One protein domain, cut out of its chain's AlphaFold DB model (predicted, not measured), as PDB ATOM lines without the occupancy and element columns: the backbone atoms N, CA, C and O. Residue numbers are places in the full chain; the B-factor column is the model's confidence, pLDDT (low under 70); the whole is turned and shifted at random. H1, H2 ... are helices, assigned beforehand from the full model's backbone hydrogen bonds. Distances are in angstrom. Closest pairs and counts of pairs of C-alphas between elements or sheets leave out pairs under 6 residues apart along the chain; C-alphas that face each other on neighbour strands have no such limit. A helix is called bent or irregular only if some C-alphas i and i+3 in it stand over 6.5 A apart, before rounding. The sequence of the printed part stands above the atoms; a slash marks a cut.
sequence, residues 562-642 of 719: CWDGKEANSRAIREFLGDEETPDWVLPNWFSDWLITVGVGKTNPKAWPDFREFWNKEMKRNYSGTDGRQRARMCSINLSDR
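AT A GLANCE: This is residues 562 to 642 of the 719 residues of the protein "Rho-GAP domain-containing protein" of Saitoella complicata (strain BCRC 22490 / CBS 7301 / JCM 7358 / NBRC 10748 / NRRL Y-17804) (UniProt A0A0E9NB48). Two pairs of helices stand next to each other in a flat body: H1 and H4 run side by side in opposite directions, while H2 and H3 form a second pair set at a steep angle. At one end of the long axis the long link from H1 to H2 swings out past the start of H4, and at the other end residues 605 to 610, in the link from H2 to H3, stick out. The printed part has 81 residues, with four named helices in the order H1, H2, H3, H4 and no named strand; the class is all helix. It is compact, with a radius of gyration of the C-alphas of 13.4 A, and spans 41 by 31 by 17 A.

HOW THE PARTS SIT: H1, residues 565 to 575, touches H4, residues 625 to 640, at a shallow tilt of 21 degrees, opposite ways; their closest C-alphas, those of Lys 566 and Ser 640, are 4.7 A apart. H1 is close to but not clearly touching H2, residues 589 to 600: their closest C-alphas, those of Ala 572 and Phe 591, are 7.5 A apart. H2 touches H3, residues 611 to 622, at a steep tilt of 50 degrees, opposite ways, with the C-alphas of Ser 592 and Asn 616 closest at 5.7 A. H3 and H4 are close but not clearly touching, at a steep tilt of 66 degrees; the C-alphas of Asn 622 and Gly 628 are their closest, at 6.4 A. H1 and H3 are apart, and H2 and H4 are apart. Every O i to N i+4 pair is within hydrogen-bond range in H2, H3 and H4; in H1 it is 5 of 7.

IN THESE COORDINATES: H1 begins at C-alpha 565, at (129.871, 112.522, 118.926), and is 16.3 A long; it is irregular, with C-alphas 568 and 571 7.1 A apart. H2, from Asn 589 to Val 600, is 16.3 A long. H3, from Phe 611 at (129.913, 103.314, 141.082) to Asn 622, measures 16.1 A. H4, the longest helix with 16 residues, runs 22.6 A from Gly 625 to Ser 640, whose C-alpha is at (125.060, 115.509, 119.073).

THE WHOLE: The two C-alphas farthest apart, those of Glu 580 and Lys 606, are 41.4 A from each other. The printed part has no cut. The link from H1 to H2, residues 576 to 588, is long; the link from H2 to H3 is short, with 10 residues, and that from H3 to H4 is tight, with 2. Residues 605 to 610 stand free. The mean pLDDT of the printed part is 88.2, and it is under 70 in residues 578 to 579 and 603 to 607 of this model.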
ATOM      1  N   CYS A 562     139.771 112.531 118.784       95.44
ATOM      2  CA  CYS A 562     138.462 112.669 119.426       95.44
ATOM      3  C   CYS A 562     137.440 111.710 118.793       95.44
ATOM      4  O   CYS A 562     137.583 111.287 117.647       95.44
ATOM      5  N   TRP A 563     136.395 111.380 119.542       93.50
ATOM      6  CA  TRP A 563     135.275 110.579 119.055       93.50
ATOM      7  C   TRP A 563     134.423 111.301 117.996       93.50
ATOM      8  O   TRP A 563     134.434 112.530 117.896       93.50
ATOM      9  N   ASP A 564     133.613 110.525 117.276       91.56
ATOM     10  CA  ASP A 564     132.464 111.039 116.532       91.56
ATOM     11  C   ASP A 564     131.248 111.108 117.469       91.56
ATOM     12  O   ASP A 564     130.567 110.111 117.728       91.56
ATOM     13  N   GLY A 565     130.990 112.300 118.012       88.38
ATOM     14  CA  GLY A 565     129.871 112.522 118.926       88.38
ATOM     15  C   GLY A 565     128.499 112.351 118.270       88.38
ATOM     16  O   GLY A 565     127.552 111.954 118.954       88.38
ATOM     17  N   LYS A 566     128.373 112.602 116.962       85.06
ATOM     18  CA  LYS A 566     127.102 112.434 116.242       85.06
ATOM     19  C   LYS A 566     126.785 110.957 116.090       85.06
ATOM     20  O   LYS A 566     125.692 110.523 116.460       85.06
ATOM     21  N   GLU A 567     127.759 110.174 115.634       86.81
ATOM     22  CA  GLU A 567     127.587 108.731 115.486       86.81
ATOM     23  C   GLU A 567     127.342 108.057 116.837       86.81
ATOM     24  O   GLU A 567     126.422 107.248 116.980       86.81
ATOM     25  N   ALA A 568     128.085 108.452 117.870       86.94
ATOM     26  CA  ALA A 568     127.944 107.867 119.195       86.94
ATOM     27  C   ALA A 568     126.555 108.089 119.828       86.94
ATOM     28  O   ALA A 568     126.069 107.227 120.563       86.94
ATOM     29  N   ASN A 569     125.893 109.213 119.531       91.06
ATOM     30  CA  ASN A 569     124.548 109.512 120.031       91.06
ATOM     31  C   ASN A 569     123.426 109.045 119.087       91.06
ATOM     32  O   ASN A 569     122.268 108.961 119.511       91.06
ATOM     33  N   SER A 570     123.738 108.698 117.833       87.19
ATOM     34  CA  SER A 570     122.745 108.407 116.788       87.19
ATOM     35  C   SER A 570     121.776 107.287 117.185       87.19
ATOM     36  O   SER A 570     120.567 107.381 116.945       87.19
ATOM     37  N   ARG A 571     122.286 106.247 117.859       90.56
ATOM     38  CA  ARG A 571     121.490 105.120 118.359       90.56
ATOM     39  C   ARG A 571     120.464 105.565 119.395       90.56
ATOM     40  O   ARG A 571     119.297 105.222 119.259       90.56
ATOM     41  N   ALA A 572     120.878 106.334 120.399       90.69
ATOM     42  CA  ALA A 572     119.984 106.817 121.449       90.69
ATOM     43  C   ALA A 572     118.910 107.751 120.880       90.69
ATOM     44  O   ALA A 572     117.729 107.606 121.188       90.69
ATOM     45  N   ILE A 573     119.300 108.658 119.981       91.00
ATOM     46  CA  ILE A 573     118.380 109.600 119.329       91.00
ATOM     47  C   ILE A 573     117.293 108.860 118.538       91.00
ATOM     48  O   ILE A 573     116.128 109.276 118.549       91.00
ATOM     49  N   ARG A 574     117.676 107.771 117.863       90.31
ATOM     50  CA  ARG A 574     116.789 106.937 117.046       90.31
ATOM     51  C   ARG A 574     115.928 105.995 117.883       90.31
ATOM     52  O   ARG A 574     114.729 105.937 117.662       90.31
ATOM     53  N   GLU A 575     116.517 105.262 118.827       90.75
ATOM     54  CA  GLU A 575     115.800 104.272 119.645       90.75
ATOM     55  C   GLU A 575     114.865 104.918 120.670       90.75
ATOM     56  O   GLU A 575     113.859 104.322 121.045       90.75
ATOM     57  N   PHE A 576     115.180 106.124 121.149       92.56
ATOM     58  CA  PHE A 576     114.343 106.825 122.129       92.56
ATOM     59  C   PHE A 576     113.304 107.733 121.456       92.56
ATOM     60  O   PHE A 576     112.568 108.443 122.144       92.56
ATOM     61  N   LEU A 577     113.248 107.735 120.117       84.94
ATOM     62  CA  LEU A 577     112.199 108.387 119.342       84.94
ATOM     63  C   LEU A 577     110.891 107.606 119.490       84.94
ATOM     64  O   LEU A 577     110.867 106.386 119.358       84.94
ATOM     65  N   GLY A 578     109.794 108.314 119.724       68.75
ATOM     66  CA  GLY A 578     108.471 107.710 119.769       68.75
ATOM     67  C   GLY A 578     107.446 108.662 120.362       68.75
ATOM     68  O   GLY A 578     107.681 109.254 121.420       68.75
ATOM     69  N   ASP A 579     106.311 108.765 119.678       59.03
ATOM     70  CA  ASP A 579     105.188 109.626 120.059       59.03
ATOM     71  C   ASP A 579     104.175 108.903 120.965       59.03
ATOM     72  O   ASP A 579     103.274 109.524 121.523       59.03
ATOM     73  N   GLU A 580     104.331 107.588 121.138       75.62
ATOM     74  CA  GLU A 580     103.488 106.768 122.008       75.62
ATOM     75  C   GLU A 580     103.799 107.022 123.489       75.62
ATOM     76  O   GLU A 580     104.969 107.093 123.880       75.62
ATOM     77  N   GLU A 581     102.766 107.102 124.333       84.75
ATOM     78  CA  GLU A 581     102.958 107.061 125.782       84.75
ATOM     79  C   GLU A 581     103.564 105.712 126.182       84.75
ATOM     80  O   GLU A 581     102.996 104.651 125.939       84.75
ATOM     81  N   THR A 582     104.723 105.754 126.830       87.06
ATOM     82  CA  THR A 582     105.418 104.572 127.340       87.06
ATOM     83  C   THR A 582     105.707 104.732 128.829       87.06
ATOM     84  O   THR A 582     106.860 104.965 129.205       87.06
ATOM     85  N   PRO A 583     104.680 104.637 129.696       90.94
ATOM     86  CA  PRO A 583     104.832 104.821 131.142       90.94
ATOM     87  C   PRO A 583     105.785 103.797 131.772       90.94
ATOM     88  O   PRO A 583     106.485 104.129 132.723       90.94
ATOM     89  N   ASP A 584     105.879 102.601 131.187       93.38
ATOM     90  CA  ASP A 584     106.752 101.518 131.655       93.38
ATOM     91  C   ASP A 584     108.150 101.537 131.016       93.38
ATOM     92  O   ASP A 584     108.972 100.657 131.281       93.38
ATOM     93  N   TRP A 585     108.443 102.514 130.147       95.44
ATOM     94  CA  TRP A 585     109.768 102.611 129.547       95.44
ATOM     95  C   TRP A 585     110.814 102.874 130.625       95.44
ATOM     96  O   TRP A 585     110.651 103.724 131.498       95.44
ATOM     97  N   VAL A 586     111.927 102.165 130.533       94.62
ATOM     98  CA  VAL A 586     113.089 102.364 131.393       94.62
ATOM     99  C   VAL A 586     114.323 102.466 130.521       94.62
ATOM    100  O   VAL A 586     114.413 101.808 129.482       94.62
ATOM    101  N   LEU A 587     115.287 103.273 130.960       95.50
ATOM    102  CA  LEU A 587     116.542 103.434 130.240       95.50
ATOM    103  C   LEU A 587     117.219 102.069 129.988       95.50
ATOM    104  O   LEU A 587     117.470 101.323 130.946       95.50
ATOM    105  N   PRO A 588     117.541 101.728 128.726       95.00
ATOM    106  CA  PRO A 588     118.185 100.461 128.412       95.00
ATOM    107  C   PRO A 588     119.584 100.345 129.021       95.00
ATOM    108  O   PRO A 588     120.369 101.293 128.971       95.00
ATOM    109  N   ASN A 589     119.936  99.145 129.499       92.38
ATOM    110  CA  ASN A 589     121.261  98.865 130.077       92.38
ATOM    111  C   ASN A 589     122.405  99.218 129.128       92.38
ATOM    112  O   ASN A 589     123.433  99.710 129.567       92.38
ATOM    113  N   TRP A 590     122.229  98.988 127.822       93.81
ATOM    114  CA  TRP A 590     123.282  99.271 126.851       93.81
ATOM    115  C   TRP A 590     123.708 100.743 126.891       93.81
ATOM    116  O   TRP A 590     124.889 101.025 126.720       93.81
ATOM    117  N   PHE A 591     122.770 101.665 127.140       93.75
ATOM    118  CA  PHE A 591     123.038 103.100 127.159       93.75
ATOM    119  C   PHE A 591     123.772 103.493 128.441       93.75
ATOM    120  O   PHE A 591     124.810 104.154 128.387       93.75
ATOM    121  N   SER A 592     123.283 103.033 129.596       91.88
ATOM    122  CA  SER A 592     123.922 103.311 130.882       91.88
ATOM    123  C   SER A 592     125.302 102.652 130.996       91.88
ATOM    124  O   SER A 592     126.259 103.308 131.406       91.88
ATOM    125  N   ASP A 593     125.448 101.394 130.580       89.69
ATOM    126  CA  ASP A 593     126.723 100.669 130.614       89.69
ATOM    127  C   ASP A 593     127.760 101.281 129.670       89.69
ATOM    128  O   ASP A 593     128.944 101.363 130.021       89.69
ATOM    129  N   TRP A 594     127.320 101.731 128.491       91.19
ATOM    130  CA  TRP A 594     128.157 102.465 127.550       91.19
ATOM    131  C   TRP A 594     128.684 103.756 128.180       91.19
ATOM    132  O   TRP A 594     129.902 103.919 128.285       91.19
ATOM    133  N   LEU A 595     127.797 104.614 128.691       90.62
ATOM    134  CA  LEU A 595     128.176 105.893 129.290       90.62
ATOM    135  C   LEU A 595     129.137 105.715 130.471       90.62
ATOM    136  O   LEU A 595     130.165 106.383 130.550       90.62
ATOM    137  N   ILE A 596     128.822 104.802 131.391       89.94
ATOM    138  CA  ILE A 596     129.663 104.534 132.564       89.94
ATOM    139  C   ILE A 596     131.053 104.067 132.119       89.94
ATOM    140  O   ILE A 596     132.064 104.483 132.681       89.94
ATOM    141  N   THR A 597     131.117 103.217 131.093       89.56
ATOM    142  CA  THR A 597     132.389 102.709 130.569       89.56
ATOM    143  C   THR A 597     133.203 103.790 129.877       89.56
ATOM    144  O   THR A 597     134.414 103.819 130.067       89.56
ATOM    145  N   VAL A 598     132.562 104.688 129.134       89.06
ATOM    146  CA  VAL A 598     133.215 105.866 128.552       89.06
ATOM    147  C   VAL A 598     133.733 106.799 129.651       89.06
ATOM    148  O   VAL A 598     134.866 107.263 129.589       89.06
ATOM    149  N   GLY A 599     132.922 107.035 130.682       88.56
ATOM    150  CA  GLY A 599     133.226 107.954 131.770       88.56
ATOM    151  C   GLY A 599     134.414 107.527 132.627       88.56
ATOM    152  O   GLY A 599     135.335 108.309 132.847       88.56
ATOM    153  N   VAL A 600     134.407 106.294 133.134       86.44
ATOM    154  CA  VAL A 600     135.417 105.837 134.105       86.44
ATOM    155  C   VAL A 600     136.285 104.681 133.612       86.44
ATOM    156  O   VAL A 600     137.172 104.267 134.348       86.44
ATOM    157  N   GLY A 601     136.089 104.164 132.401       84.19
ATOM    158  CA  GLY A 601     136.801 102.987 131.893       84.19
ATOM    159  C   GLY A 601     136.191 101.658 132.365       84.19
ATOM    160  O   GLY A 601     135.302 101.614 133.219       84.19
ATOM    161  N   LYS A 602     136.646 100.527 131.797       74.50
ATOM    162  CA  LYS A 602     136.105  99.175 132.091       74.50
ATOM    163  C   LYS A 602     136.325  98.749 133.545       74.50
ATOM    164  O   LYS A 602     135.406  98.247 134.184       74.50
ATOM    165  N   THR A 603     137.521  98.992 134.064       65.25
ATOM    166  CA  THR A 603     137.900  98.746 135.454       65.25
ATOM    167  C   THR A 603     138.460 100.043 136.016       65.25
ATOM    168  O   THR A 603     139.457 100.554 135.514       65.25
ATOM    169  N   ASN A 604     137.815 100.601 137.040       65.69
ATOM    170  CA  ASN A 604     138.325 101.794 137.703       65.69
ATOM    171  C   ASN A 604     138.345 101.609 139.217       65.69
ATOM    172  O   ASN A 604     137.318 101.807 139.862       65.69
ATOM    173  N   PRO A 605     139.500 101.239 139.790       59.59
ATOM    174  CA  PRO A 605     139.627 101.058 141.230       59.59
ATOM    175  C   PRO A 605     139.626 102.384 142.010       59.59
ATOM    176  O   PRO A 605     139.565 102.346 143.233       59.59
ATOM    177  N   LYS A 606     139.730 103.542 141.335       67.56
ATOM    178  CA  LYS A 606     139.738 104.870 141.971       67.56
ATOM    179  C   LYS A 606     138.345 105.498 142.090       67.56
ATOM    180  O   LYS A 606     138.162 106.401 142.900       67.56
ATOM    181  N   ALA A 607     137.371 105.024 141.310       68.50
ATOM    182  CA  ALA A 607     135.969 105.360 141.539       68.50
ATOM    183  C   ALA A 607     135.486 104.725 142.860       68.50
ATOM    184  O   ALA A 607     136.057 103.739 143.326       68.50
ATOM    185  N   TRP A 608     134.432 105.271 143.473       73.75
ATOM    186  CA  TRP A 608     133.919 104.721 144.734       73.75
ATOM    187  C   TRP A 608     133.304 103.315 144.542       73.75
ATOM    188  O   TRP A 608     132.871 102.986 143.429       73.75
ATOM    189  N   PRO A 609     133.234 102.481 145.605       75.06
ATOM    190  CA  PRO A 609     132.612 101.157 145.536       75.06
ATOM    191  C   PRO A 609     131.196 101.226 144.950       75.06
ATOM    192  O   PRO A 609     130.434 102.131 145.275       75.06
ATOM    193  N   ASP A 610     130.852 100.299 144.060       83.56
ATOM    194  CA  ASP A 610     129.530 100.214 143.418       83.56
ATOM    195  C   ASP A 610     129.161 101.389 142.488       83.56
ATOM    196  O   ASP A 610     128.001 101.524 142.098       83.56
ATOM    197  N   PHE A 611     130.128 102.210 142.044       84.81
ATOM    198  CA  PHE A 611     129.913 103.314 141.082       84.81
ATOM    199  C   PHE A 611     129.013 102.917 139.903       84.81
ATOM    200  O   PHE A 611     128.075 103.629 139.546       84.81
ATOM    201  N   ARG A 612     129.299 101.758 139.294       88.19
ATOM    202  CA  ARG A 612     128.564 101.265 138.123       88.19
ATOM    203  C   ARG A 612     127.122 100.896 138.462       88.19
ATOM    204  O   ARG A 612     126.228 101.192 137.674       88.19
ATOM    205  N   GLU A 613     126.896 100.252 139.604       89.75
ATOM    206  CA  GLU A 613     125.555  99.872 140.060       89.75
ATOM    207  C   GLU A 613     124.738 101.117 140.416       89.75
ATOM    208  O   GLU A 613     123.599 101.259 139.965       89.75
ATOM    209  N   PHE A 614     125.353 102.058 141.139       91.38
ATOM    210  CA  PHE A 614     124.748 103.336 141.491       91.38
ATOM    211  C   PHE A 614     124.254 104.080 140.249       91.38
ATOM    212  O   PHE A 614     123.071 104.402 140.166       91.38
ATOM    213  N   TRP A 615     125.122 104.306 139.258       91.75
ATOM    214  CA  TRP A 615     124.739 105.056 138.060       91.75
ATOM    215  C   TRP A 615     123.738 104.316 137.181       91.75
ATOM    216  O   TRP A 615     122.841 104.951 136.631       91.75
ATOM    217  N   ASN A 616     123.829 102.989 137.083       91.50
ATOM    218  CA  ASN A 616     122.811 102.196 136.395       91.50
ATOM    219  C   ASN A 616     121.426 102.392 137.025       91.50
ATOM    220  O   ASN A 616     120.440 102.583 136.311       91.50
ATOM    221  N   LYS A 617     121.342 102.371 138.359       93.25
ATOM    222  CA  LYS A 617     120.092 102.600 139.090       93.25
ATOM    223  C   LYS A 617     119.612 104.046 138.952       93.25
ATOM    224  O   LYS A 617     118.440 104.271 138.658       93.25
ATOM    225  N   GLU A 618     120.507 105.008 139.142       92.81
ATOM    226  CA  GLU A 618     120.170 106.431 139.158       92.81
ATOM    227  C   GLU A 618     119.738 106.940 137.780       92.81
ATOM    228  O   GLU A 618     118.734 107.643 137.670       92.81
ATOM    229  N   MET A 619     120.416 106.525 136.706       94.69
ATOM    230  CA  MET A 619     120.008 106.891 135.352       94.69
ATOM    231  C   MET A 619     118.648 106.295 134.982       94.69
ATOM    232  O   MET A 619     117.822 107.002 134.418       94.69
ATOM    233  N   LYS A 620     118.366 105.037 135.338       94.62
ATOM    234  CA  LYS A 620     117.035 104.443 135.114       94.62
ATOM    235  C   LYS A 620     115.949 105.148 135.911       94.62
ATOM    236  O   LYS A 620     114.850 105.344 135.407       94.62
ATOM    237  N   ARG A 621     116.252 105.550 137.147       93.25
ATOM    238  CA  ARG A 621     115.337 106.341 137.974       93.25
ATOM    239  C   ARG A 621     115.036 107.686 137.314       93.25
ATOM    240  O   ARG A 621     113.871 108.046 137.182       93.25
ATOM    241  N   ASN A 622     116.067 108.409 136.876       93.12
ATOM    242  CA  ASN A 622     115.910 109.726 136.262       93.12
ATOM    243  C   ASN A 622     115.248 109.671 134.868       93.12
ATOM    244  O   ASN A 622     114.428 110.525 134.513       93.12
ATOM    245  N   TYR A 623     115.591 108.652 134.083       95.88
ATOM    246  CA  TYR A 623     115.093 108.412 132.735       95.88
ATOM    247  C   TYR A 623     114.186 107.174 132.734       95.88
ATOM    248  O   TYR A 623     114.577 106.078 132.330       95.88
ATOM    249  N   SER A 624     112.956 107.374 133.202       95.12
ATOM    250  CA  SER A 624     111.869 106.394 133.175       95.12
ATOM    251  C   SER A 624     110.563 107.032 132.709       95.12
ATOM    252  O   SER A 624     110.381 108.253 132.772       95.12
ATOM    253  N   GLY A 625     109.662 106.195 132.208       95.31
ATOM    254  CA  GLY A 625     108.417 106.603 131.585       95.31
ATOM    255  C   GLY A 625     108.619 107.393 130.293       95.31
ATOM    256  O   GLY A 625     109.736 107.595 129.805       95.31
ATOM    257  N   THR A 626     107.506 107.878 129.748       92.38
ATOM    258  CA  THR A 626     107.465 108.680 128.516       92.38
ATOM    259  C   THR A 626     108.372 109.907 128.608       92.38
ATOM    260  O   THR A 626     109.195 110.163 127.732       92.38
ATOM    261  N   ASP A 627     108.249 110.637 129.711       91.12
ATOM    262  CA  ASP A 627     108.957 111.883 129.987       91.12
ATOM    263  C   ASP A 627     110.470 111.645 130.181       91.12
ATOM    264  O   ASP A 627     111.303 112.342 129.598       91.12
ATOM    265  N   GLY A 628     110.859 110.581 130.890       94.12
ATOM    266  CA  GLY A 628     112.260 110.173 130.992       94.12
ATOM    267  C   GLY A 628     112.875 109.769 129.653       94.12
ATOM    268  O   GLY A 628     113.999 110.181 129.359       94.12
ATOM    269  N   ARG A 629     112.144 109.027 128.813       95.19
ATOM    270  CA  ARG A 629     112.592 108.664 127.458       95.19
ATOM    271  C   ARG A 629     112.854 109.899 126.601       95.19
ATOM    272  O   ARG A 629     113.922 110.022 126.001       95.19
ATOM    273  N   GLN A 630     111.899 110.827 126.576       92.06
ATOM    274  CA  GLN A 630     112.000 112.067 125.806       92.06
ATOM    275  C   GLN A 630     113.156 112.941 126.296       92.06
ATOM    276  O   GLN A 630     113.941 113.425 125.480       92.06
ATOM    277  N   ARG A 631     113.344 113.074 127.614       94.38
ATOM    278  CA  ARG A 631     114.509 113.775 128.170       94.38
ATOM    279  C   ARG A 631     115.829 113.115 127.798       94.38
ATOM    280  O   ARG A 631     116.751 113.829 127.416       94.38
ATOM    281  N   ALA A 632     115.949 111.789 127.901       95.81
ATOM    282  CA  ALA A 632     117.175 111.075 127.531       95.81
ATOM    283  C   ALA A 632     117.522 111.313 126.054       95.81
ATOM    284  O   ALA A 632     118.673 111.605 125.710       95.81
ATOM    285  N   ARG A 633     116.504 111.279 125.186       95.31
ATOM    286  CA  ARG A 633     116.633 111.645 123.775       95.31
ATOM    287  C   ARG A 633     117.100 113.089 123.608       95.31
ATOM    288  O   ARG A 633     118.060 113.325 122.884       95.31
ATOM    289  N   MET A 634     116.472 114.040 124.297       94.62
ATOM    290  CA  MET A 634     116.806 115.460 124.173       94.62
ATOM    291  C   MET A 634     118.205 115.787 124.697       94.62
ATOM    292  O   MET A 634     118.925 116.594 124.115       94.62
ATOM    293  N   CYS A 635     118.648 115.120 125.759       96.31
ATOM    294  CA  CYS A 635     120.032 115.223 126.203       96.31
ATOM    295  C   CYS A 635     120.978 114.704 125.105       96.31
ATOM    296  O   CYS A 635     121.987 115.345 124.822       96.31
ATOM    297  N   SER A 636     120.653 113.569 124.472       95.56
ATOM    298  CA  SER A 636     121.479 112.968 123.408       95.56
ATOM    299  C   SER A 636     121.567 113.861 122.165       95.56
ATOM    300  O   SER A 636     122.641 114.000 121.586       95.56
ATOM    301  N   ILE A 637     120.462 114.517 121.789       90.62
ATOM    302  CA  ILE A 637     120.433 115.523 120.713       90.62
ATOM    303  C   ILE A 637     121.296 116.724 121.087       90.62
ATOM    304  O   ILE A 637     122.106 117.161 120.285       90.62
ATOM    305  N   ASN A 638     121.168 117.234 122.313       94.25
ATOM    306  CA  ASN A 638     121.983 118.349 122.790       94.25
ATOM    307  C   ASN A 638     123.479 118.062 122.724       94.25
ATOM    308  O   ASN A 638     124.255 118.954 122.395       94.25
ATOM    309  N   LEU A 639     123.876 116.831 123.051       94.00
ATOM    310  CA  LEU A 639     125.249 116.410 122.856       94.00
ATOM    311  C   LEU A 639     125.549 116.399 121.351       94.00
ATOM    312  O   LEU A 639     126.360 117.204 120.926       94.00
ATOM    313  N   SER A 640     124.839 115.619 120.532       90.06
ATOM    314  CA  SER A 640     125.060 115.509 119.073       90.06
ATOM    315  C   SER A 640     125.150 116.846 118.315       90.06
ATOM    316  O   SER A 640     126.052 117.033 117.499       90.06
ATOM    317  N   ASP A 641     124.235 117.775 118.585       82.19
ATOM    318  CA  ASP A 641     123.979 118.952 117.744       82.19
ATOM    319  C   ASP A 641     124.549 120.251 118.337       82.19
ATOM    320  O   ASP A 641     124.215 121.353 117.893       82.19
ATOM    321  N   ARG A 642     125.404 120.150 119.361       88.94
ATOM    322  CA  ARG A 642     126.056 121.321 119.961       88.94
ATOM    323  C   ARG A 642     126.901 122.086 118.945       88.94
ATOM    324  O   ARG A 642     127.648 121.506 118.163       88.94
TER     325      ARG A 642